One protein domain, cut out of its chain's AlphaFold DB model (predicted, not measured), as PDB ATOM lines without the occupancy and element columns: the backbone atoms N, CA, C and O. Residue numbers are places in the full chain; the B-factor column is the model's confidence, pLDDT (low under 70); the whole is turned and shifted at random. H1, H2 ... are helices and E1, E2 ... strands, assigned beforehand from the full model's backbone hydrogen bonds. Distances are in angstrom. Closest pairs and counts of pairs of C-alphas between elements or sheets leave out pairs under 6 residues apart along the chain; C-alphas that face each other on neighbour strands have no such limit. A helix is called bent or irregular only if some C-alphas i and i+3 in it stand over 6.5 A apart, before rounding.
ATOM      1  N   SER A  83     -32.997 -39.843 -56.758       92.00
ATOM      2  CA  SER A  83     -34.001 -39.817 -55.689       92.00
ATOM      3  C   SER A  83     -33.432 -40.264 -54.339       92.00
ATOM      4  O   SER A  83     -33.661 -39.619 -53.312       92.00
ATOM      5  N   GLN A  84     -32.595 -41.304 -54.342       93.38
ATOM      6  CA  GLN A  84     -31.919 -41.759 -53.129       93.38
ATOM      7  C   GLN A  84     -30.851 -40.762 -52.661       93.38
ATOM      8  O   GLN A  84     -30.731 -40.523 -51.466       93.38
ATOM      9  N   GLN A  85     -30.101 -40.134 -53.570       93.50
ATOM     10  CA  GLN A  85     -29.146 -39.088 -53.182       93.50
ATOM     11  C   GLN A  85     -29.850 -37.885 -52.536       93.50
ATOM     12  O   GLN A  85     -29.350 -37.351 -51.549       93.50
ATOM     13  N   LEU A  86     -31.017 -37.476 -53.052       95.06
ATOM     14  CA  LEU A  86     -31.822 -36.419 -52.431       95.06
ATOM     15  C   LEU A  86     -32.326 -36.835 -51.039       95.06
ATOM     16  O   LEU A  86     -32.249 -36.044 -50.099       95.06
ATOM     17  N   THR A  87     -32.774 -38.085 -50.897       95.69
ATOM     18  CA  THR A  87     -33.146 -38.679 -49.604       95.69
ATOM     19  C   THR A  87     -31.993 -38.612 -48.602       95.69
ATOM     20  O   THR A  87     -32.174 -38.143 -47.476       95.69
ATOM     21  N   ASP A  88     -30.798 -39.042 -49.014       95.00
ATOM     22  CA  ASP A  88     -29.601 -39.068 -48.170       95.00
ATOM     23  C   ASP A  88     -29.224 -37.631 -47.733       95.00
ATOM     24  O   ASP A  88     -28.976 -37.381 -46.554       95.00
ATOM     25  N   ILE A  89     -29.301 -36.651 -48.645       96.00
ATOM     26  CA  ILE A  89     -29.070 -35.223 -48.352       96.00
ATOM     27  C   ILE A  89     -30.037 -34.688 -47.292       96.00
ATOM     28  O   ILE A  89     -29.601 -34.039 -46.338       96.00
ATOM     29  N   ILE A  90     -31.341 -34.927 -47.460       96.19
ATOM     30  CA  ILE A  90     -32.367 -34.445 -46.522       96.19
ATOM     31  C   ILE A  90     -32.196 -35.111 -45.155       96.19
ATOM     32  O   ILE A  90     -32.356 -34.446 -44.134       96.19
ATOM     33  N   SER A  91     -31.802 -36.385 -45.134       95.44
ATOM     34  CA  SER A  91     -31.588 -37.150 -43.901       95.44
ATOM     35  C   SER A  91     -30.344 -36.706 -43.128       95.44
ATOM     36  O   SER A  91     -30.339 -36.702 -41.896       95.44
ATOM     37  N   ASP A  92     -29.286 -36.314 -43.838       95.38
ATOM     38  CA  ASP A  92     -28.034 -35.852 -43.238       95.38
ATOM     39  C   ASP A  92     -28.147 -34.419 -42.705       95.38
ATOM     40  O   ASP A  92     -27.528 -34.072 -41.694       95.38
ATOM     41  N   LEU A  93     -28.931 -33.567 -43.375       95.06
ATOM     42  CA  LEU A  93     -28.968 -32.128 -43.117       95.06
ATOM     43  C   LEU A  93     -29.258 -31.761 -41.644       95.06
ATOM     44  O   LEU A  93     -28.515 -30.928 -41.115       95.06
ATOM     45  N   PRO A  94     -30.229 -32.372 -40.934       94.69
ATOM     46  CA  PRO A  94     -30.467 -32.087 -39.519       94.69
ATOM     47  C   PRO A  94     -29.249 -32.326 -38.634       94.69
ATOM     48  O   PRO A  94     -28.868 -31.453 -37.853       94.69
ATOM     49  N   LEU A  95     -28.564 -33.454 -38.823       92.69
ATOM     50  CA  LEU A  95     -27.358 -33.794 -38.066       92.69
ATOM     51  C   LEU A  95     -26.283 -32.723 -38.258       92.69
ATOM     52  O   LEU A  95     -25.643 -32.276 -37.305       92.69
ATOM     53  N   GLN A  96     -26.121 -32.266 -39.500       93.12
ATOM     54  CA  GLN A  96     -25.141 -31.240 -39.829       93.12
ATOM     55  C   GLN A  96     -25.501 -29.872 -39.236       93.12
ATOM     56  O   GLN A  96     -24.617 -29.154 -38.759       93.12
ATOM     57  N   ILE A  97     -26.790 -29.522 -39.224       93.56
ATOM     58  CA  ILE A  97     -27.289 -28.283 -38.620       93.56
ATOM     59  C   ILE A  97     -26.997 -28.256 -37.115       93.56
ATOM     60  O   ILE A  97     -26.515 -27.243 -36.597       93.56
ATOM     61  N   PHE A  98     -27.225 -29.371 -36.420       91.12
ATOM     62  CA  PHE A  98     -26.986 -29.481 -34.982       91.12
ATOM     63  C   PHE A  98     -25.505 -29.450 -34.598       91.12
ATOM     64  O   PHE A  98     -25.163 -28.886 -33.560       91.12
ATOM     65  N   GLN A  99     -24.592 -29.935 -35.442       87.81
ATOM     66  CA  GLN A  99     -23.151 -29.762 -35.191       87.81
ATOM     67  C   GLN A  99     -22.703 -28.292 -35.186       87.81
ATOM     68  O   GLN A  99     -21.626 -27.970 -34.686       87.81
ATOM     69  N   LYS A 100     -23.528 -27.388 -35.723       86.56
ATOM     70  CA  LYS A 100     -23.309 -25.937 -35.711       86.56
ATOM     71  C   LYS A 100     -24.128 -25.213 -34.646       86.56
ATOM     72  O   LYS A 100     -24.151 -23.981 -34.648       86.56
ATOM     73  N   CYS A 101     -24.793 -25.956 -33.763       86.88
ATOM     74  CA  CYS A 101     -25.632 -25.397 -32.718       86.88
ATOM     75  C   CYS A 101     -24.833 -24.440 -31.810       86.88
ATOM     76  O   CYS A 101     -23.710 -24.759 -31.406       86.88
ATOM     77  N   PRO A 102     -25.380 -23.257 -31.483       76.88
ATOM     78  CA  PRO A 102     -24.703 -22.289 -30.635       76.88
ATOM     79  C   PRO A 102     -24.604 -22.769 -29.181       76.88
ATOM     80  O   PRO A 102     -25.505 -23.418 -28.656       76.88
ATOM     81  N   GLN A 103     -23.520 -22.371 -28.517       75.25
ATOM     82  CA  GLN A 103     -23.321 -22.503 -27.071       75.25
ATOM     83  C   GLN A 103     -23.484 -21.131 -26.401       75.25
ATOM     84  O   GLN A 103     -23.268 -20.100 -27.049       75.25
ATOM     85  N   GLN A 104     -23.849 -21.092 -25.114       69.38
ATOM     86  CA  GLN A 104     -23.983 -19.825 -24.396       69.38
ATOM     87  C   GLN A 104     -22.590 -19.228 -24.178       69.38
ATOM     88  O   GLN A 104     -21.712 -19.838 -23.569       69.38
ATOM     89  N   GLN A 105     -22.361 -18.019 -24.689       60.00
ATOM     90  CA  GLN A 105     -21.085 -17.346 -24.470       60.00
ATOM     91  C   GLN A 105     -20.957 -16.930 -22.996       60.00
ATOM     92  O   GLN A 105     -21.867 -16.319 -22.442       60.00
ATOM     93  N   GLY A 106     -19.824 -17.260 -22.368       57.00
ATOM     94  CA  GLY A 106     -19.412 -16.703 -21.073       57.00
ATOM     95  C   GLY A 106     -20.054 -17.289 -19.810       57.00
ATOM     96  O   GLY A 106     -19.799 -16.758 -18.739       57.00
ATOM     97  N   SER A 107     -20.858 -18.357 -19.892       58.41
ATOM     98  CA  SER A 107     -21.574 -18.907 -18.716       58.41
ATOM     99  C   SER A 107     -21.422 -20.414 -18.501       58.41
ATOM    100  O   SER A 107     -22.074 -20.964 -17.626       58.41
ATOM    101  N   GLY A 108     -20.586 -21.117 -19.271       59.75
ATOM    102  CA  GLY A 108     -20.392 -22.570 -19.120       59.75
ATOM    103  C   GLY A 108     -21.617 -23.435 -19.466       59.75
ATOM    104  O   GLY A 108     -21.500 -24.654 -19.528       59.75
ATOM    105  N   HIS A 109     -22.771 -22.825 -19.741       61.78
ATOM    106  CA  HIS A 109     -24.005 -23.501 -20.118       61.78
ATOM    107  C   HIS A 109     -24.158 -23.575 -21.646       61.78
ATOM    108  O   HIS A 109     -23.695 -22.721 -22.401       61.78
ATOM    109  N   SER A 110     -24.803 -24.629 -22.136       71.75
ATOM    110  CA  SER A 110     -25.195 -24.762 -23.540       71.75
ATOM    111  C   SER A 110     -26.692 -24.506 -23.646       71.75
ATOM    112  O   SER A 110     -27.453 -24.973 -22.805       71.75
ATOM    113  N   TRP A 111     -27.127 -23.783 -24.678       76.12
ATOM    114  CA  TRP A 111     -28.559 -23.625 -24.951       76.12
ATOM    115  C   TRP A 111     -29.192 -24.913 -25.468       76.12
ATOM    116  O   TRP A 111     -30.376 -25.145 -25.249       76.12
ATOM    117  N   CYS A 112     -28.390 -25.761 -26.110       82.00
ATOM    118  CA  CYS A 112     -28.764 -27.137 -26.380       82.00
ATOM    119  C   CYS A 112     -28.460 -27.975 -25.132       82.00
ATOM    120  O   CYS A 112     -27.284 -28.152 -24.797       82.00
ATOM    121  N   ALA A 113     -29.494 -28.461 -24.442       75.00
ATOM    122  CA  ALA A 113     -29.370 -29.268 -23.222       75.00
ATOM    123  C   ALA A 113     -28.683 -30.618 -23.488       75.00
ATOM    124  O   ALA A 113     -28.009 -31.190 -22.636       75.00
ATOM    125  N   SER A 114     -28.832 -31.103 -24.714       66.69
ATOM    126  CA  SER A 114     -28.162 -32.277 -25.244       66.69
ATOM    127  C   SER A 114     -26.888 -31.877 -25.989       66.69
ATOM    128  O   SER A 114     -26.900 -30.938 -26.780       66.69
ATOM    129  N   GLY A 115     -25.784 -32.603 -25.797       68.38
ATOM    130  CA  GLY A 115     -24.610 -32.440 -26.661       68.38
ATOM    131  C   GLY A 115     -24.956 -32.693 -28.136       68.38
ATOM    132  O   GLY A 115     -25.934 -33.372 -28.446       68.38
ATOM    133  N   THR A 116     -24.131 -32.203 -29.064       66.44
ATOM    134  CA  THR A 116     -24.354 -32.342 -30.520       66.44
ATOM    135  C   THR A 116     -24.395 -33.793 -31.021       66.44
ATOM    136  O   THR A 116     -24.860 -34.040 -32.127       66.44
ATOM    137  N   ASN A 117     -23.938 -34.747 -30.204       67.19
ATOM    138  CA  ASN A 117     -23.974 -36.188 -30.467       67.19
ATOM    139  C   ASN A 117     -25.113 -36.910 -29.723       67.19
ATOM    140  O   ASN A 117     -25.066 -38.132 -29.566       67.19
ATOM    141  N   SER A 118     -26.097 -36.172 -29.206       75.88
ATOM    142  CA  SER A 118     -27.229 -36.760 -28.493       75.88
ATOM    143  C   SER A 118     -27.993 -37.740 -29.386       75.88
ATOM    144  O   SER A 118     -28.226 -37.435 -30.557       75.88
ATOM    145  N   PRO A 119     -28.420 -38.901 -28.856       76.88
ATOM    146  CA  PRO A 119     -29.210 -39.868 -29.614       76.88
ATOM    147  C   PRO A 119     -30.563 -39.307 -30.075       76.88
ATOM    148  O   PRO A 119     -31.175 -39.895 -30.955       76.88
ATOM    149  N   MET A 120     -31.005 -38.179 -29.509       80.19
ATOM    150  CA  MET A 120     -32.217 -37.464 -29.924       80.19
ATOM    151  C   MET A 120     -32.033 -36.655 -31.215       80.19
ATOM    152  O   MET A 120     -33.011 -36.197 -31.797       80.19
ATOM    153  N   ILE A 121     -30.787 -36.429 -31.639       86.19
ATOM    154  CA  ILE A 121     -30.471 -35.700 -32.867       86.19
ATOM    155  C   ILE A 121     -30.399 -36.728 -33.995       86.19
ATOM    156  O   ILE A 121     -29.362 -37.340 -34.262       86.19
ATOM    157  N   THR A 122     -31.546 -36.934 -34.627       90.56
ATOM    158  CA  THR A 122     -31.782 -37.872 -35.726       90.56
ATOM    159  C   THR A 122     -32.249 -37.124 -36.979       90.56
ATOM    160  O   THR A 122     -32.356 -35.897 -36.989       90.56
ATOM    161  N   HIS A 123     -32.490 -37.849 -38.071       90.44
ATOM    162  CA  HIS A 123     -32.933 -37.267 -39.343       90.44
ATOM    163  C   HIS A 123     -34.345 -36.648 -39.271       90.44
ATOM    164  O   HIS A 123     -34.695 -35.798 -40.085       90.44
ATOM    165  N   ASP A 124     -35.149 -37.050 -38.291       92.75
ATOM    166  CA  ASP A 124     -36.535 -36.637 -38.059       92.75
ATOM    167  C   ASP A 124     -36.678 -35.632 -36.903       92.75
ATOM    168  O   ASP A 124     -37.788 -35.270 -36.525       92.75
ATOM    169  N   VAL A 125     -35.571 -35.127 -36.347       94.25
ATOM    170  CA  VAL A 125     -35.588 -34.206 -35.194       94.25
ATOM    171  C   VAL A 125     -36.443 -32.948 -35.433       94.25
ATOM    172  O   VAL A 125     -37.100 -32.457 -34.516       94.25
ATOM    173  N   PHE A 126     -36.488 -32.445 -36.671       96.19
ATOM    174  CA  PHE A 126     -37.319 -31.296 -37.048       96.19
ATOM    175  C   PHE A 126     -38.795 -31.646 -37.254       96.19
ATOM    176  O   PHE A 126     -39.631 -30.748 -37.289       96.19
ATOM    177  N   CYS A 127     -39.135 -32.929 -37.350       95.50
ATOM    178  CA  CYS A 127     -40.504 -33.427 -37.477       95.50
ATOM    179  C   CYS A 127     -41.201 -33.576 -36.112       95.50
ATOM    180  O   CYS A 127     -42.337 -34.034 -36.053       95.50
ATOM    181  N   ASN A 128     -40.533 -33.239 -35.000       92.25
ATOM    182  CA  ASN A 128     -41.037 -33.489 -33.651       92.25
ATOM    183  C   ASN A 128     -40.838 -32.277 -32.723       92.25
ATOM    184  O   ASN A 128     -39.709 -31.864 -32.447       92.25
ATOM    185  N   LEU A 129     -41.938 -31.733 -32.188       91.06
ATOM    186  CA  LEU A 129     -41.906 -30.637 -31.209       91.06
ATOM    187  C   LEU A 129     -41.409 -31.074 -29.821       91.06
ATOM    188  O   LEU A 129     -40.724 -30.307 -29.156       91.06
ATOM    189  N   GLY A 130     -41.658 -32.317 -29.400       90.38
ATOM    190  CA  GLY A 130     -41.130 -32.827 -28.129       90.38
ATOM    191  C   GLY A 130     -39.597 -32.897 -28.116       90.38
ATOM    192  O   GLY A 130     -38.959 -32.653 -27.088       90.38
ATOM    193  N   ALA A 131     -38.986 -33.156 -29.279       89.50
ATOM    194  CA  ALA A 131     -37.536 -33.069 -29.438       89.50
ATOM    195  C   ALA A 131     -37.043 -31.620 -29.288       89.50
ATOM    196  O   ALA A 131     -36.053 -31.393 -28.597       89.50
ATOM    197  N   LEU A 132     -37.748 -30.636 -29.864       92.06
ATOM    198  CA  LEU A 132     -37.436 -29.212 -29.687       92.06
ATOM    199  C   LEU A 132     -37.437 -28.810 -28.207       92.06
ATOM    200  O   LEU A 132     -36.465 -28.212 -27.747       92.06
ATOM    201  N   ASP A 133     -38.490 -29.163 -27.470       90.69
ATOM    202  CA  ASP A 133     -38.624 -28.818 -26.050       90.69
ATOM    203  C   ASP A 133     -37.500 -29.403 -25.198       90.69
ATOM    204  O   ASP A 133     -36.934 -28.720 -24.345       90.69
ATOM    205  N   THR A 134     -37.130 -30.653 -25.478       89.00
ATOM    206  CA  THR A 134     -36.067 -31.342 -24.738       89.00
ATOM    207  C   THR A 134     -34.682 -30.797 -25.083       89.00
ATOM    208  O   THR A 134     -33.830 -30.640 -24.206       89.00
ATOM    209  N   LEU A 135     -34.425 -30.523 -26.364       89.88
ATOM    210  CA  LEU A 135     -33.124 -30.046 -26.833       89.88
ATOM    211  C   LEU A 135     -32.898 -28.584 -26.446       89.88
ATOM    212  O   LEU A 135     -31.786 -28.235 -26.059       89.88
ATOM    213  N   PHE A 136     -33.935 -27.750 -26.514       90.81
ATOM    214  CA  PHE A 136     -33.865 -26.308 -26.291       90.81
ATOM    215  C   PHE A 136     -34.919 -25.854 -25.273       90.81
ATOM    216  O   PHE A 136     -35.908 -25.215 -25.652       90.81
ATOM    217  N   PRO A 137     -34.701 -26.124 -23.972       88.25
ATOM    218  CA  PRO A 137     -35.627 -25.710 -22.919       88.25
ATOM    219  C   PRO A 137     -35.731 -24.184 -22.803       88.25
ATOM    220  O   PRO A 137     -36.757 -23.678 -22.367       88.25
ATOM    221  N   SER A 138     -34.692 -23.453 -23.230       89.31
ATOM    222  CA  SER A 138     -34.730 -22.000 -23.389       89.31
ATOM    223  C   SER A 138     -34.464 -21.589 -24.830       89.31
ATOM    224  O   SER A 138     -33.423 -21.932 -25.399       89.31
ATOM    225  N   ARG A 139     -35.398 -20.850 -25.430       92.69
ATOM    226  CA  ARG A 139     -35.389 -20.482 -26.856       92.69
ATOM    227  C   ARG A 139     -36.245 -19.253 -27.134       92.69
ATOM    228  O   ARG A 139     -37.116 -18.900 -26.348       92.69
ATOM    229  N   ILE A 140     -36.005 -18.626 -28.280       92.62
ATOM    230  CA  ILE A 140     -36.878 -17.571 -28.800       92.62
ATOM    231  C   ILE A 140     -37.671 -18.169 -29.951       92.62
ATOM    232  O   ILE A 140     -37.099 -18.526 -30.981       92.62
ATOM    233  N   GLU A 141     -38.977 -18.281 -29.770       92.50
ATOM    234  CA  GLU A 141     -39.893 -18.801 -30.771       92.50
ATOM    235  C   GLU A 141     -40.524 -17.677 -31.579       92.50
ATOM    236  O   GLU A 141     -41.128 -16.744 -31.052       92.50
ATOM    237  N   TRP A 142     -40.414 -17.809 -32.889       90.19
ATOM    238  CA  TRP A 142     -41.182 -17.050 -33.852       90.19
ATOM    239  C   TRP A 142     -42.404 -17.875 -34.237       90.19
ATOM    240  O   TRP A 142     -42.305 -19.091 -34.435       90.19
ATOM    241  N   GLY A 143     -43.554 -17.207 -34.307       82.31
ATOM    242  CA  GLY A 143     -44.810 -17.834 -34.702       82.31
ATOM    243  C   GLY A 143     -44.816 -18.298 -36.161       82.31
ATOM    244  O   GLY A 143     -43.797 -18.315 -36.853       82.31
ATOM    245  N   SER A 144     -46.007 -18.651 -36.629       80.88
ATOM    246  CA  SER A 144     -46.281 -19.190 -37.966       80.88
ATOM    247  C   SER A 144     -46.202 -18.123 -39.054       80.88
ATOM    248  O   SER A 144     -47.209 -17.675 -39.595       80.88
ATOM    249  N   GLU A 145     -44.988 -17.677 -39.359       88.56
ATOM    250  CA  GLU A 145     -44.740 -16.636 -40.355       88.56
ATOM    251  C   GLU A 145     -44.333 -17.263 -41.696       88.56
ATOM    252  O   GLU A 145     -43.159 -17.581 -41.915       88.56
ATOM    253  N   THR A 146     -45.297 -17.422 -42.610       90.69
ATOM    254  CA  THR A 146     -45.125 -18.112 -43.905       90.69
ATOM    255  C   THR A 146     -43.922 -17.625 -44.704       90.69
ATOM    256  O   THR A 146     -43.097 -18.439 -45.119       90.69
ATOM    257  N   ASP A 147     -43.758 -16.311 -44.858       92.06
ATOM    258  CA  ASP A 147     -42.654 -15.739 -45.640       92.06
ATOM    259  C   ASP A 147     -41.283 -16.087 -45.050       92.06
ATOM    260  O   ASP A 147     -40.304 -16.316 -45.762       92.06
ATOM    261  N   ARG A 148     -41.203 -16.154 -43.722       92.38
ATOM    262  CA  ARG A 148     -39.955 -16.413 -42.997       92.38
ATOM    263  C   ARG A 148     -39.624 -17.887 -42.959       92.38
ATOM    264  O   ARG A 148     -38.449 -18.243 -43.079       92.38
ATOM    265  N   TRP A 149     -40.644 -18.728 -42.828       95.25
ATOM    266  CA  TRP A 149     -40.506 -20.163 -42.994       95.25
ATOM    267  C   TRP A 149     -39.997 -20.475 -44.405       95.25
ATOM    268  O   TRP A 149     -38.934 -21.080 -44.547       95.25
ATOM    269  N   GLY A 150     -40.660 -19.933 -45.435       95.44
ATOM    270  CA  GLY A 150     -40.240 -20.054 -46.832       95.44
ATOM    271  C   GLY A 150     -38.801 -19.582 -47.055       95.44
ATOM    272  O   GLY A 150     -37.986 -20.326 -47.589       95.44
ATOM    273  N   ALA A 151     -38.428 -18.402 -46.549       93.56
ATOM    274  CA  ALA A 151     -37.054 -17.901 -46.654       93.56
ATOM    275  C   ALA A 151     -36.011 -18.803 -45.957       93.56
ATOM    276  O   ALA A 151     -34.859 -18.893 -46.400       93.56
ATOM    277  N   THR A 152     -36.397 -19.480 -44.872       94.75
ATOM    278  CA  THR A 152     -35.537 -20.426 -44.141       94.75
ATOM    279  C   THR A 152     -35.333 -21.705 -44.944       94.75
ATOM    280  O   THR A 152     -34.188 -22.112 -45.165       94.75
ATOM    281  N   VAL A 153     -36.418 -22.283 -45.461       96.31
ATOM    282  CA  VAL A 153     -36.377 -23.454 -46.348       96.31
ATOM    283  C   VAL A 153     -35.574 -23.143 -47.616       96.31
ATOM    284  O   VAL A 153     -34.681 -23.906 -47.985       96.31
ATOM    285  N   ASP A 154     -35.779 -21.973 -48.221       94.69
ATOM    286  CA  ASP A 154     -35.042 -21.501 -49.397       94.69
ATOM    287  C   ASP A 154     -33.539 -21.365 -49.158       94.69
ATOM    288  O   ASP A 154     -32.729 -21.611 -50.059       94.69
ATOM    289  N   SER A 155     -33.160 -20.970 -47.942       92.75
ATOM    290  CA  SER A 155     -31.759 -20.847 -47.547       92.75
ATOM    291  C   SER A 155     -31.097 -22.215 -47.404       92.75
ATOM    292  O   SER A 155     -29.938 -22.361 -47.804       92.75
ATOM    293  N   LEU A 156     -31.814 -23.217 -46.883       94.06
ATOM    294  CA  LEU A 156     -31.336 -24.597 -46.731       94.06
ATOM    295  C   LEU A 156     -31.308 -25.361 -48.062       94.06
ATOM    296  O   LEU A 156     -30.327 -26.053 -48.336       94.06
ATOM    297  N   PHE A 157     -32.308 -25.146 -48.919       95.25
ATOM    298  CA  PHE A 157     -32.460 -25.767 -50.237       95.25
ATOM    299  C   PHE A 157     -32.447 -24.699 -51.343       95.25
ATOM    300  O   PHE A 157     -33.481 -24.379 -51.943       95.25
ATOM    301  N   PRO A 158     -31.282 -24.088 -51.617       93.44
ATOM    302  CA  PRO A 158     -31.173 -23.000 -52.578       93.44
ATOM    303  C   PRO A 158     -31.223 -23.510 -54.019       93.44
ATOM    304  O   PRO A 158     -30.632 -24.541 -54.343       93.44
ATOM    305  N   LYS A 159     -31.827 -22.719 -54.910       92.31
ATOM    306  CA  LYS A 159     -31.612 -22.870 -56.354       92.31
ATOM    307  C   LYS A 159     -30.137 -22.620 -56.685       92.31
ATOM    308  O   LYS A 159     -29.514 -21.715 -56.121       92.31
ATOM    309  N   SER A 160     -29.579 -23.407 -57.596       84.88
ATOM    310  CA  SER A 160     -28.223 -23.206 -58.099       84.88
ATOM    311  C   SER A 160     -28.175 -21.920 -58.925       84.88
ATOM    312  O   SER A 160     -28.805 -21.813 -59.975       84.88
ATOM    313  N   THR A 161     -27.464 -20.909 -58.427       78.38
ATOM    314  CA  THR A 161     -27.288 -19.618 -59.100       78.38
ATOM    315  C   THR A 161     -25.847 -19.454 -59.565       78.38
ATOM    316  O   THR A 161     -24.916 -19.805 -58.844       78.38
ATOM    317  N   ALA A 162     -25.647 -18.831 -60.730       58.66
ATOM    318  CA  ALA A 162     -24.315 -18.583 -61.295       58.66
ATOM    319  C   ALA A 162     -23.412 -17.707 -60.404       58.66
ATOM    320  O   ALA A 162     -22.192 -17.734 -60.534       58.66
ATOM    321  N   ARG A 163     -23.998 -16.918 -59.490       62.50
ATOM    322  CA  ARG A 163     -23.257 -16.105 -58.522       62.50
ATOM    323  C   ARG A 163     -23.462 -16.642 -57.104       62.50
ATOM    324  O   ARG A 163     -24.616 -16.794 -56.692       62.50
ATOM    325  N   PRO A 164     -22.386 -16.893 -56.338       60.31
ATOM    326  CA  PRO A 164     -22.509 -17.237 -54.931       60.31
ATOM    327  C   PRO A 164     -23.053 -16.034 -54.149       60.31
ATOM    328  O   PRO A 164     -22.524 -14.924 -54.243       60.31
ATOM    329  N   LYS A 165     -24.113 -16.248 -53.360       65.00
ATOM    330  CA  LYS A 165     -24.588 -15.246 -52.397       65.00
ATOM    331  C   LYS A 165     -23.523 -15.077 -51.308       65.00
ATOM    332  O   LYS A 165     -23.129 -16.048 -50.665       65.00
ATOM    333  N   LYS A 166     -23.026 -13.851 -51.118       62.16
ATOM    334  CA  LYS A 166     -22.104 -13.529 -50.017       62.16
ATOM    335  C   LYS A 166     -22.878 -13.505 -48.693       62.16
ATOM    336  O   LYS A 166     -24.008 -13.032 -48.660       62.16
ATOM    337  N   GLY A 167     -22.243 -13.954 -47.608       66.81
ATOM    338  CA  GLY A 167     -22.708 -13.678 -46.242       66.81
ATOM    339  C   GLY A 167     -23.499 -14.776 -45.528       66.81
ATOM    340  O   GLY A 167     -24.037 -14.501 -44.470       66.81
ATOM    341  N   GLU A 168     -23.560 -16.008 -46.039       74.88
ATOM    342  CA  GLU A 168     -24.323 -17.099 -45.404       74.88
ATOM    343  C   GLU A 168     -23.502 -17.834 -44.320       74.88
ATOM    344  O   GLU A 168     -22.981 -18.936 -44.541       74.88
ATOM    345  N   GLN A 169     -23.328 -17.227 -43.144       80.44
ATOM    346  CA  GLN A 169     -22.499 -17.791 -42.075       80.44
ATOM    347  C   GLN A 169     -23.058 -19.132 -41.566       80.44
ATOM    348  O   GLN A 169     -24.216 -19.247 -41.173       80.44
ATOM    349  N   GLY A 170     -22.214 -20.168 -41.545       81.50
ATOM    350  CA  GLY A 170     -22.582 -21.521 -41.108       81.50
ATOM    351  C   GLY A 170     -23.313 -22.344 -42.173       81.50
ATOM    352  O   GLY A 170     -23.002 -23.520 -42.332       81.50
ATOM    353  N   LEU A 171     -24.191 -21.738 -42.976       87.12
ATOM    354  CA  LEU A 171     -24.913 -22.431 -44.055       87.12
ATOM    355  C   LEU A 171     -23.975 -22.997 -45.132       87.12
ATOM    356  O   LEU A 171     -24.158 -24.126 -45.576       87.12
ATOM    357  N   HIS A 172     -22.944 -22.251 -45.540       86.81
ATOM    358  CA  HIS A 172     -21.956 -22.728 -46.522       86.81
ATOM    359  C   HIS A 172     -21.091 -23.893 -46.006       86.81
ATOM    360  O   HIS A 172     -20.456 -24.584 -46.800       86.81
ATOM    361  N   THR A 173     -21.070 -24.113 -44.688       88.88
ATOM    362  CA  THR A 173     -20.301 -25.195 -44.058       88.88
ATOM    363  C   THR A 173     -21.068 -26.515 -43.983       88.88
ATOM    364  O   THR A 173     -20.492 -27.519 -43.582       88.88
ATOM    365  N   LEU A 174     -22.348 -26.541 -44.371       92.62
ATOM    366  CA  LEU A 174     -23.150 -27.763 -44.410       92.62
ATOM    367  C   LEU A 174     -22.863 -28.518 -45.711       92.62
ATOM    368  O   LEU A 174     -23.233 -28.056 -46.795       92.62
ATOM    369  N   ARG A 175     -22.212 -29.681 -45.622       93.88
ATOM    370  CA  ARG A 175     -21.912 -30.507 -46.796       93.88
ATOM    371  C   ARG A 175     -23.180 -30.929 -47.533       93.88
ATOM    372  O   ARG A 175     -23.214 -30.775 -48.743       93.88
ATOM    373  N   ALA A 176     -24.226 -31.362 -46.828       94.56
ATOM    374  CA  ALA A 176     -25.490 -31.791 -47.437       94.56
ATOM    375  C   ALA A 176     -26.109 -30.686 -48.314       94.56
ATOM    376  O   ALA A 176     -26.570 -30.940 -49.423       94.56
ATOM    377  N   ARG A 177     -26.024 -29.424 -47.874       94.00
ATOM    378  CA  ARG A 177     -26.468 -28.266 -48.664       94.00
ATOM    379  C   ARG A 177     -25.628 -28.056 -49.926       94.00
ATOM    380  O   ARG A 177     -26.161 -27.676 -50.968       94.00
ATOM    381  N   ASN A 178     -24.316 -28.250 -49.839       92.44
ATOM    382  CA  ASN A 178     -23.433 -28.140 -50.999       92.44
ATOM    383  C   ASN A 178     -23.649 -29.311 -51.968       92.44
ATOM    384  O   ASN A 178     -23.730 -29.088 -53.174       92.44
ATOM    385  N   ASP A 179     -23.844 -30.522 -51.446       94.38
ATOM    386  CA  ASP A 179     -24.182 -31.713 -52.223       94.38
ATOM    387  C   ASP A 179     -25.524 -31.516 -52.950       94.38
ATOM    388  O   ASP A 179     -25.609 -31.815 -54.136       94.38
ATOM    389  N   PHE A 180     -26.522 -30.884 -52.319       95.62
ATOM    390  CA  PHE A 180     -27.783 -30.497 -52.973       95.62
ATOM    391  C   PHE A 180     -27.579 -29.557 -54.169       95.62
ATOM    392  O   PHE A 180     -28.183 -29.752 -55.225       95.62
ATOM    393  N   LYS A 181     -26.710 -28.546 -54.039       93.44
ATOM    394  CA  LYS A 181     -26.376 -27.640 -55.156       93.44
ATOM    395  C   LYS A 181     -25.685 -28.385 -56.297       93.44
ATOM    396  O   LYS A 181     -26.013 -28.157 -57.459       93.44
ATOM    397  N   SER A 182     -24.749 -29.271 -55.968       92.62
ATOM    398  CA  SER A 182     -24.053 -30.108 -56.949       92.62
ATOM    399  C   SER A 182     -25.007 -31.085 -57.639       92.62
ATOM    400  O   SER A 182     -24.910 -31.284 -58.850       92.62
ATOM    401  N   LEU A 183     -25.969 -31.643 -56.899       92.94
ATOM    402  CA  LEU A 183     -26.961 -32.585 -57.411       92.94
ATOM    403  C   LEU A 183     -27.855 -31.943 -58.479       92.94
ATOM    404  O   LEU A 183     -28.092 -32.557 -59.515       92.94
ATOM    405  N   GLN A 184     -28.236 -30.672 -58.302       93.38
ATOM    406  CA  GLN A 184     -28.954 -29.900 -59.329       93.38
ATOM    407  C   GLN A 184     -28.178 -29.806 -60.650       93.38
ATOM    408  O   GLN A 184     -28.784 -29.765 -61.717       93.38
ATOM    409  N   GLY A 185     -26.840 -29.803 -60.610       89.12
ATOM    410  CA  GLY A 185     -25.999 -29.799 -61.810       89.12
ATOM    411  C   GLY A 185     -26.195 -31.031 -62.701       89.12
ATOM    412  O   GLY A 185     -25.986 -30.939 -63.908       89.12
ATOM    413  N   ARG A 186     -26.651 -32.147 -62.118       88.38
ATOM    414  CA  ARG A 186     -26.919 -33.421 -62.804       88.38
ATOM    415  C   ARG A 186     -28.349 -33.538 -63.340       88.38
ATOM    416  O   ARG A 186     -28.632 -34.477 -64.071       88.38
ATOM    417  N   VAL A 187     -29.228 -32.603 -62.983       89.19
ATOM    418  CA  VAL A 187     -30.617 -32.541 -63.455       89.19
ATOM    419  C   VAL A 187     -30.684 -31.661 -64.715       89.19
ATOM    420  O   VAL A 187     -30.018 -30.610 -64.739       89.19
ATOM    421  N   PRO A 188     -31.461 -32.040 -65.752       89.88
ATOM    422  CA  PRO A 188     -31.700 -31.200 -66.924       89.88
ATOM    423  C   PRO A 188     -32.162 -29.792 -66.536       89.88
ATOM    424  O   PRO A 188     -32.957 -29.626 -65.616       89.88
ATOM    425  N   LEU A 189     -31.676 -28.757 -67.234       89.69
ATOM    426  CA  LEU A 189     -31.919 -27.357 -66.852       89.69
ATOM    427  C   LEU A 189     -33.415 -27.026 -66.700       89.69
ATOM    428  O   LEU A 189     -33.775 -26.313 -65.769       89.69
ATOM    429  N   ALA A 190     -34.258 -27.580 -67.575       89.62
ATOM    430  CA  ALA A 190     -35.708 -27.389 -67.560       89.62
ATOM    431  C   ALA A 190     -36.402 -28.003 -66.326       89.62
ATOM    432  O   ALA A 190     -37.465 -27.538 -65.932       89.62
ATOM    433  N   GLU A 191     -35.791 -29.004 -65.689       90.50
ATOM    434  CA  GLU A 191     -36.364 -29.755 -64.564       90.50
ATOM    435  C   GLU A 191     -35.808 -29.311 -63.203       90.50
ATOM    436  O   GLU A 191     -36.331 -29.684 -62.155       90.50
ATOM    437  N   ARG A 192     -34.747 -28.490 -63.178       91.81
ATOM    438  CA  ARG A 192     -34.082 -28.070 -61.928       91.81
ATOM    439  C   ARG A 192     -35.002 -27.313 -60.980       91.81
ATOM    440  O   ARG A 192     -34.898 -27.486 -59.767       91.81
ATOM    441  N   ASP A 193     -35.872 -26.467 -61.521       93.56
ATOM    442  CA  ASP A 193     -36.818 -25.703 -60.710       93.56
ATOM    443  C   ASP A 193     -37.836 -26.619 -60.031       93.56
ATOM    444  O   ASP A 193     -38.119 -26.441 -58.845       93.56
ATOM    445  N   GLU A 194     -38.300 -27.642 -60.746       93.19
ATOM    446  CA  GLU A 194     -39.205 -28.654 -60.213       93.19
ATOM    447  C   GLU A 194     -38.510 -29.544 -59.178       93.19
ATOM    448  O   GLU A 194     -39.037 -29.759 -58.089       93.19
ATOM    449  N   PHE A 195     -37.269 -29.961 -59.443       93.56
ATOM    450  CA  PHE A 195     -36.440 -30.698 -58.487       93.56
ATOM    451  C   PHE A 195     -36.290 -29.949 -57.152       93.56
ATOM    452  O   PHE A 195     -36.458 -30.526 -56.074       93.56
ATOM    453  N   VAL A 196     -36.005 -28.643 -57.210       95.75
ATOM    454  CA  VAL A 196     -35.911 -27.805 -56.007       95.75
ATOM    455  C   VAL A 196     -37.274 -27.660 -55.333       95.75
ATOM    456  O   VAL A 196     -37.344 -27.728 -54.105       95.75
ATOM    457  N   ARG A 197     -38.353 -27.490 -56.108       96.12
ATOM    458  CA  ARG A 197     -39.720 -27.408 -55.578       96.12
ATOM    459  C   ARG A 197     -40.091 -28.670 -54.802       96.12
ATOM    460  O   ARG A 197     -40.557 -28.537 -53.679       96.12
ATOM    461  N   ILE A 198     -39.826 -29.858 -55.345       95.50
ATOM    462  CA  ILE A 198     -40.082 -31.157 -54.697       95.50
ATOM    463  C   ILE A 198     -39.349 -31.257 -53.359       95.50
ATOM    464  O   ILE A 198     -39.959 -31.579 -52.340       95.50
ATOM    465  N   ALA A 199     -38.052 -30.931 -53.341       96.25
ATOM    466  CA  ALA A 199     -37.263 -30.973 -52.115       96.25
ATOM    467  C   ALA A 199     -37.823 -30.022 -51.050       96.25
ATOM    468  O   ALA A 199     -37.990 -30.413 -49.899       96.25
ATOM    469  N   ARG A 200     -38.156 -28.780 -51.426       97.38
ATOM    470  CA  ARG A 200     -38.740 -27.796 -50.502       97.38
ATOM    471  C   ARG A 200     -40.122 -28.222 -50.022       97.38
ATOM    472  O   ARG A 200     -40.396 -28.102 -48.833       97.38
ATOM    473  N   GLN A 201     -40.960 -28.738 -50.918       96.81
ATOM    474  CA  GLN A 201     -42.302 -29.215 -50.597       96.81
ATOM    475  C   GLN A 201     -42.248 -30.317 -49.539       96.81
ATOM    476  O   GLN A 201     -42.936 -30.214 -48.532       96.81
ATOM    477  N   TYR A 202     -41.336 -31.284 -49.684       96.06
ATOM    478  CA  TYR A 202     -41.124 -32.307 -48.660       96.06
ATOM    479  C   TYR A 202     -40.860 -31.695 -47.274       96.06
ATOM    480  O   TYR A 202     -41.441 -32.128 -46.284       96.06
ATOM    481  N   ILE A 203     -40.033 -30.649 -47.194       96.56
ATOM    482  CA  ILE A 203     -39.744 -29.952 -45.931       96.56
ATOM    483  C   ILE A 203     -40.982 -29.241 -45.385       96.56
ATOM    484  O   ILE A 203     -41.245 -29.324 -44.187       96.56
ATOM    485  N   HIS A 204     -41.756 -28.576 -46.245       96.44
ATOM    486  CA  HIS A 204     -43.029 -27.966 -45.853       96.44
ATOM    487  C   HIS A 204     -44.028 -28.992 -45.307       96.44
ATOM    488  O   HIS A 204     -44.762 -28.666 -44.377       96.44
ATOM    489  N   ASP A 205     -44.017 -30.214 -45.831       96.50
ATOM    490  CA  ASP A 205     -44.992 -31.248 -45.482       96.50
ATOM    491  C   ASP A 205     -44.586 -32.104 -44.276       96.50
ATOM    492  O   ASP A 205     -45.418 -32.838 -43.755       96.50
ATOM    493  N   HIS A 206     -43.324 -32.045 -43.830       96.38
ATOM    494  CA  HIS A 206     -42.812 -32.960 -42.797       96.38
ATOM    495  C   HIS A 206     -42.101 -32.265 -41.636       96.38
ATOM    496  O   HIS A 206     -42.143 -32.757 -40.509       96.38
ATOM    497  N   TRP A 207     -41.410 -31.147 -41.873       97.12
ATOM    498  CA  TRP A 207     -40.654 -30.475 -40.816       97.12
ATOM    499  C   TRP A 207     -41.539 -29.457 -40.108       97.12
ATOM    500  O   TRP A 207     -42.125 -28.585 -40.737       97.12
ATOM    501  N   ILE A 208     -41.604 -29.538 -38.784       96.56
ATOM    502  CA  ILE A 208     -42.491 -28.725 -37.945       96.56
ATOM    503  C   ILE A 208     -41.771 -27.480 -37.416       96.56
ATOM    504  O   ILE A 208     -42.401 -26.460 -37.138       96.56
ATOM    505  N   TRP A 209     -40.445 -27.526 -37.279       96.31
ATOM    506  CA  TRP A 209     -39.667 -26.406 -36.755       96.31
ATOM    507  C   TRP A 209     -38.256 -26.356 -37.340       96.31
ATOM    508  O   TRP A 209     -37.701 -27.380 -37.735       96.31
ATOM    509  N   LEU A 210     -37.662 -25.159 -37.384       96.81
ATOM    510  CA  LEU A 210     -36.297 -24.941 -37.875       96.81
ATOM    511  C   LEU A 210     -35.562 -23.839 -37.102       96.81
ATOM    512  O   LEU A 210     -36.201 -22.940 -36.549       96.81
ATOM    513  N   PRO A 211     -34.213 -23.842 -37.098       94.69
ATOM    514  CA  PRO A 211     -33.449 -22.692 -36.640       94.69
ATOM    515  C   PRO A 211     -33.662 -21.490 -37.563       94.69
ATOM    516  O   PRO A 211     -33.482 -21.565 -38.779       94.69
ATOM    517  N   TYR A 212     -34.002 -20.348 -36.972       92.69
ATOM    518  CA  TYR A 212     -34.332 -19.126 -37.693       92.69
ATOM    519  C   TYR A 212     -33.163 -18.137 -37.727       92.69
ATOM    520  O   TYR A 212     -33.141 -17.115 -37.039       92.69
ATOM    521  N   GLY A 213     -32.150 -18.455 -38.533       86.88
ATOM    522  CA  GLY A 213     -30.962 -17.613 -38.696       86.88
ATOM    523  C   GLY A 213     -31.016 -16.597 -39.848       86.88
ATOM    524  O   GLY A 213     -30.159 -15.710 -39.918       86.88
ATOM    525  N   VAL A 214     -32.034 -16.680 -40.717       84.62
ATOM    526  CA  VAL A 214     -32.152 -15.891 -41.962       84.62
ATOM    527  C   VAL A 214     -31.999 -14.378 -41.762       84.62
ATOM    528  O   VAL A 214     -31.214 -13.789 -42.505       84.62
ATOM    529  N   PRO A 215     -32.631 -13.718 -40.767       82.06
ATOM    530  CA  PRO A 215     -32.510 -12.263 -40.597       82.06
ATOM    531  C   PRO A 215     -31.087 -11.772 -40.333       82.06
ATOM    532  O   PRO A 215     -30.794 -10.594 -40.516       82.06
ATOM    533  N   LYS A 216     -30.211 -12.662 -39.857       83.19
ATOM    534  CA  LYS A 216     -28.803 -12.366 -39.577       83.19
ATOM    535  C   LYS A 216     -27.871 -12.991 -40.617       83.19
ATOM    536  O   LYS A 216     -26.664 -12.941 -40.435       83.19
ATOM    537  N   SER A 217     -28.407 -13.603 -41.677       84.62
ATOM    538  CA  SER A 217     -27.657 -14.414 -42.648       84.62
ATOM    539  C   SER A 217     -26.828 -15.526 -41.992       84.62
ATOM    540  O   SER A 217     -25.751 -15.892 -42.460       84.62
ATOM    541  N   HIS A 218     -27.312 -16.062 -40.873       87.12
ATOM    542  CA  HIS A 218     -26.666 -17.139 -40.132       87.12
ATOM    543  C   HIS A 218     -27.472 -18.430 -40.279       87.12
ATOM    544  O   HIS A 218     -28.655 -18.399 -40.601       87.12
ATOM    545  N   LEU A 219     -26.857 -19.576 -39.988       89.94
ATOM    546  CA  LEU A 219     -27.608 -20.812 -39.759       89.94
ATOM    547  C   LEU A 219     -28.389 -20.743 -38.437       89.94
ATOM    548  O   LEU A 219     -29.582 -21.012 -38.401       89.94
ATOM    549  N   TRP A 220     -27.714 -20.320 -37.367       89.69
ATOM    550  CA  TRP A 220     -28.301 -20.127 -36.044       89.69
ATOM    551  C   TRP A 220     -28.210 -18.654 -35.654       89.69
ATOM    552  O   TRP A 220     -27.112 -18.112 -35.492       89.69
ATOM    553  N   ALA A 221     -29.357 -17.999 -35.479       89.06
ATOM    554  CA  ALA A 221     -29.410 -16.727 -34.771       89.06
ATOM    555  C   ALA A 221     -29.589 -16.977 -33.272       89.06
ATOM    556  O   ALA A 221     -30.283 -17.900 -32.848       89.06
ATOM    557  N   THR A 222     -28.948 -16.132 -32.471       86.81
ATOM    558  CA  THR A 222     -29.030 -16.156 -31.013       86.81
ATOM    559  C   THR A 222     -29.249 -14.756 -30.458       86.81
ATOM    560  O   THR A 222     -28.969 -13.746 -31.123       86.81
ATOM    561  N   GLY A 223     -29.702 -14.709 -29.207       78.19
ATOM    562  CA  GLY A 223     -29.631 -13.527 -28.353       78.19
ATOM    563  C   GLY A 223     -30.968 -12.834 -28.116       78.19
ATOM    564  O   GLY A 223     -31.924 -13.032 -28.853       78.19
ATOM    565  N   ILE A 224     -30.975 -11.991 -27.084       72.81
ATOM    566  CA  ILE A 224     -32.113 -11.185 -26.608       72.81
ATOM    567  C   ILE A 224     -32.246  -9.825 -27.311       72.81
ATOM    568  O   ILE A 224     -33.261  -9.148 -27.191       72.81
ATOM    569  N   LYS A 225     -31.201  -9.389 -28.023       68.06
ATOM    570  CA  LYS A 225     -31.169  -8.081 -28.690       68.06
ATOM    571  C   LYS A 225     -31.817  -8.171 -30.069       68.06
ATOM    572  O   LYS A 225     -31.529  -9.101 -30.826       68.06
ATOM    573  N   ASN A 226     -32.622  -7.163 -30.403       69.00
ATOM    574  CA  ASN A 226     -33.360  -7.048 -31.667       69.00
ATOM    575  C   ASN A 226     -34.343  -8.201 -31.915       69.00
ATOM    576  O   ASN A 226     -34.609  -8.542 -33.065       69.00
ATOM    577  N   VAL A 227     -34.855  -8.806 -30.842       72.88
ATOM    578  CA  VAL A 227     -35.983  -9.736 -30.903       72.88
ATOM    579  C   VAL A 227     -37.254  -8.885 -30.998       72.88
ATOM    580  O   VAL A 227     -37.517  -8.098 -30.086       72.88
ATOM    581  N   PRO A 228     -38.010  -8.943 -32.103       70.12
ATOM    582  CA  PRO A 228     -39.264  -8.217 -32.236       70.12
ATOM    583  C   PRO A 228     -40.288  -8.657 -31.194       70.12
ATOM    584  O   PRO A 228     -40.267  -9.792 -30.730       70.12
ATOM    585  N   LYS A 229     -41.224  -7.759 -30.871       75.56
ATOM    586  CA  LYS A 229     -42.229  -7.962 -29.813       75.56
ATOM    587  C   LYS A 229     -43.133  -9.184 -30.016       75.56
ATOM    588  O   LYS A 229     -43.745  -9.629 -29.057       75.56
ATOM    589  N   HIS A 230     -43.261  -9.681 -31.246       81.38
ATOM    590  CA  HIS A 230     -44.117 -10.821 -31.581       81.38
ATOM    591  C   HIS A 230     -43.422 -12.183 -31.476       81.38
ATOM    592  O   HIS A 230     -44.074 -13.201 -31.683       81.38
ATOM    593  N   ALA A 231     -42.123 -12.219 -31.168       87.38
ATOM    594  CA  ALA A 231     -41.443 -13.460 -30.819       87.38
ATOM    595  C   ALA A 231     -41.602 -13.741 -29.315       87.38
ATOM    596  O   ALA A 231     -41.501 -12.831 -28.489       87.38
ATOM    597  N   ALA A 232     -41.833 -15.003 -28.962       90.19
ATOM    598  CA  ALA A 232     -42.010 -15.448 -27.588       90.19
ATOM    599  C   ALA A 232     -40.694 -15.996 -27.024       90.19
ATOM    600  O   ALA A 232     -40.031 -16.821 -27.651       90.19
ATOM    601  N   GLN A 233     -40.317 -15.565 -25.822       91.56
ATOM    602  CA  GLN A 233     -39.278 -16.245 -25.052       91.56
ATOM    603  C   GLN A 233     -39.905 -17.460 -24.362       91.56
ATOM    604  O   GLN A 233     -40.897 -17.322 -23.650       91.56
ATOM    605  N   ILE A 234     -39.302 -18.628 -24.558       92.38
ATOM    606  CA  ILE A 234     -39.638 -19.873 -23.867       92.38
ATOM    607  C   ILE A 234     -38.496 -20.208 -22.907       92.38
ATOM    608  O   ILE A 234     -37.331 -20.017 -23.261       92.38
ATOM    609  N   GLY A 235     -38.833 -20.718 -21.721       87.50
ATOM    610  CA  GLY A 235     -37.877 -21.119 -20.688       87.50
ATOM    611  C   GLY A 235     -37.363 -19.975 -19.814       87.50
ATOM    612  O   GLY A 235     -37.630 -18.800 -20.061       87.50
ATOM    613  N   ASP A 236     -36.601 -20.348 -18.785       82.50
ATOM    614  CA  ASP A 236     -36.189 -19.435 -17.710       82.50
ATOM    615  C   ASP A 236     -34.883 -18.677 -18.003       82.50
ATOM    616  O   ASP A 236     -34.568 -17.684 -17.343       82.50
ATOM    617  N   LEU A 237     -34.087 -19.133 -18.981       80.06
ATOM    618  CA  LEU A 237     -32.821 -18.479 -19.313       80.06
ATOM    619  C   LEU A 237     -33.073 -17.282 -20.232       80.06
ATOM    620  O   LEU A 237     -33.813 -17.359 -21.209       80.06
ATOM    621  N   SER A 238     -32.395 -16.163 -19.970       80.56
ATOM    622  CA  SER A 238     -32.507 -15.012 -20.867       80.56
ATOM    623  C   SER A 238     -31.922 -15.345 -22.247       80.56
ATOM    624  O   SER A 238     -30.734 -15.661 -22.382       80.56
ATOM    625  N   GLY A 239     -32.758 -15.226 -23.276       85.00
ATOM    626  CA  GLY A 239     -32.401 -15.509 -24.655       85.00
ATOM    627  C   GLY A 239     -32.514 -16.978 -25.020       85.00
ATOM    628  O   GLY A 239     -32.913 -17.843 -24.245       85.00
ATOM    629  N   GLY A 240     -32.173 -17.255 -26.265       88.62
ATOM    630  CA  GLY A 240     -32.168 -18.604 -26.780       88.62
ATOM    631  C   GLY A 240     -31.910 -18.626 -28.283       88.62
ATOM    632  O   GLY A 240     -31.841 -17.552 -28.911       88.62
ATOM    633  N   PRO A 241     -31.652 -19.807 -28.869       91.69
ATOM    634  CA  PRO A 241     -31.592 -19.907 -30.310       91.69
ATOM    635  C   PRO A 241     -32.949 -19.479 -30.852       91.69
ATOM    636  O   PRO A 241     -33.988 -19.707 -30.228       91.69
ATOM    637  N   TRP A 242     -32.926 -18.794 -31.984       93.25
ATOM    638  CA  TRP A 242     -34.152 -18.387 -32.648       93.25
ATOM    639  C   TRP A 242     -34.703 -19.586 -33.406       93.25
ATOM    640  O   TRP A 242     -33.976 -20.204 -34.185       93.25
ATOM    641  N   ILE A 243     -35.971 -19.896 -33.179       94.88
ATOM    642  CA  ILE A 243     -36.687 -21.026 -33.766       94.88
ATOM    643  C   ILE A 243     -37.914 -20.489 -34.488       94.88
ATOM    644  O   ILE A 243     -38.590 -19.610 -33.964       94.88
ATOM    645  N   ILE A 244     -38.206 -21.009 -35.672       95.00
ATOM    646  CA  ILE A 244     -39.442 -20.723 -36.400       95.00
ATOM    647  C   ILE A 244     -40.256 -22.005 -36.541       95.00
ATOM    648  O   ILE A 244     -39.691 -23.065 -36.825       95.00
ATOM    649  N   LYS A 245     -41.571 -21.906 -36.328       95.44
ATOM    650  CA  LYS A 245     -42.508 -23.015 -36.537       95.44
ATOM    651  C   LYS A 245     -43.061 -22.985 -37.958       95.44
ATOM    652  O   LYS A 245     -43.268 -21.918 -38.536       95.44
ATOM    653  N   ASN A 246     -43.285 -24.165 -38.516       95.94
ATOM    654  CA  ASN A 246     -43.897 -24.315 -39.822       95.94
ATOM    655  C   ASN A 246     -45.387 -23.952 -39.734       95.94
ATOM    656  O   ASN A 246     -46.105 -24.587 -38.961       95.94
TER     657      ASN A 246
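This is residues 83 to 246 of the 250 residues of an uncharacterized protein of Ceratobasidium theobromae (UniProt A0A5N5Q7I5). The model is an elongated body with the helices H1, H4 and H5 toward one end and, toward the other, a small twisted sheet of four short strands with the short helix H2 beside it. H1 and H4 run side by side, and H5 folds back from H4 toward the sheet; H3 sits between the two halves, over strands E2 and E4, while H2 only grazes the sheet. The printed part has 164 residues, with five named helices and four named strands in the order H1 H2 E1 H3 H4 H5 E2 E3 E4, and the mixed sheet runs E2 E4 E1 E3. The class is mixed, helices and strands, with 76 residues, under half, in named elements. The whole is compact, with a radius of gyration of the C-alphas of 15.9 A, and spans 51 by 33 by 27 A.

H1, residues 83 to 98, begins at C-alpha 83 (-34.001, -39.817, -55.689) and is 24.2 A long. H2 is residues 129 to 135, E1 residues 139 to 142, and H3 residues 146 to 156, 15.5 A. H4, residues 175 to 184, is 14.4 A long. H5, residues 189 to 206, is the longest helix at 27.0 A and ends at C-alpha 206 (-42.812, -32.960, -42.797). E2 is residues 209 to 211, E3 residues 232 to 234, and E4 residues 242 to 245, ending at C-alpha 245 (-42.508, -23.015, -36.537). H5 is irregular, with C-alphas 190 and 193 7.1 A apart; H1 is only just irregular, with C-alphas 91 and 94 6.8 A apart.

E2 and E4 are antiparallel, with N 210 and O 244 at 3.0 A. E4 and E1 are parallel, with N 243 and O 140 at 2.8 A. E1 and E3 are antiparallel, with N 141 and O 232 at 2.8 A. H3 is on the sheet at a height of 9.6 A, over E2 and E4; its closest C-alphas to E4 are those of Trp 149 and Ile 244, 6.7 A. H2 only grazes the sheet, with residues 129 to 133. H5 only just touches H3, through residues 200 to 203 alone, with 3 pairs of C-alphas within 8 A; the closest are Val 153 and Arg 200, 6.5 A. H4 and H5 form a helical hairpin and only just touch, with 3 such pairs, through residues 192 to 196 of H5 alone; the closest C-alphas are Gln 184 and Arg 192, 6.0 A. H1 touches H4 at a shallow tilt of 28 degrees, opposite ways; the closest C-alphas are Ile 89 and Ala 176, 5.0 A. H1 is apart from E4. Every O i to N i+4 pair is within hydrogen-bond range in H2, H3 and H4; in H1 it is 10 of 12 and in H5 12 of 14.

The C-alphas of Ser 107 and Ala 190, the two farthest apart, are 51.6 A apart. The printed part has no cut. The links H1 to H2, H3 to H4 and E2 to E3 are long. The mean pLDDT of the printed part is 86.9; residues 104 to 109, 114 to 117, 162 to 167 and 225 to 226 are under 70.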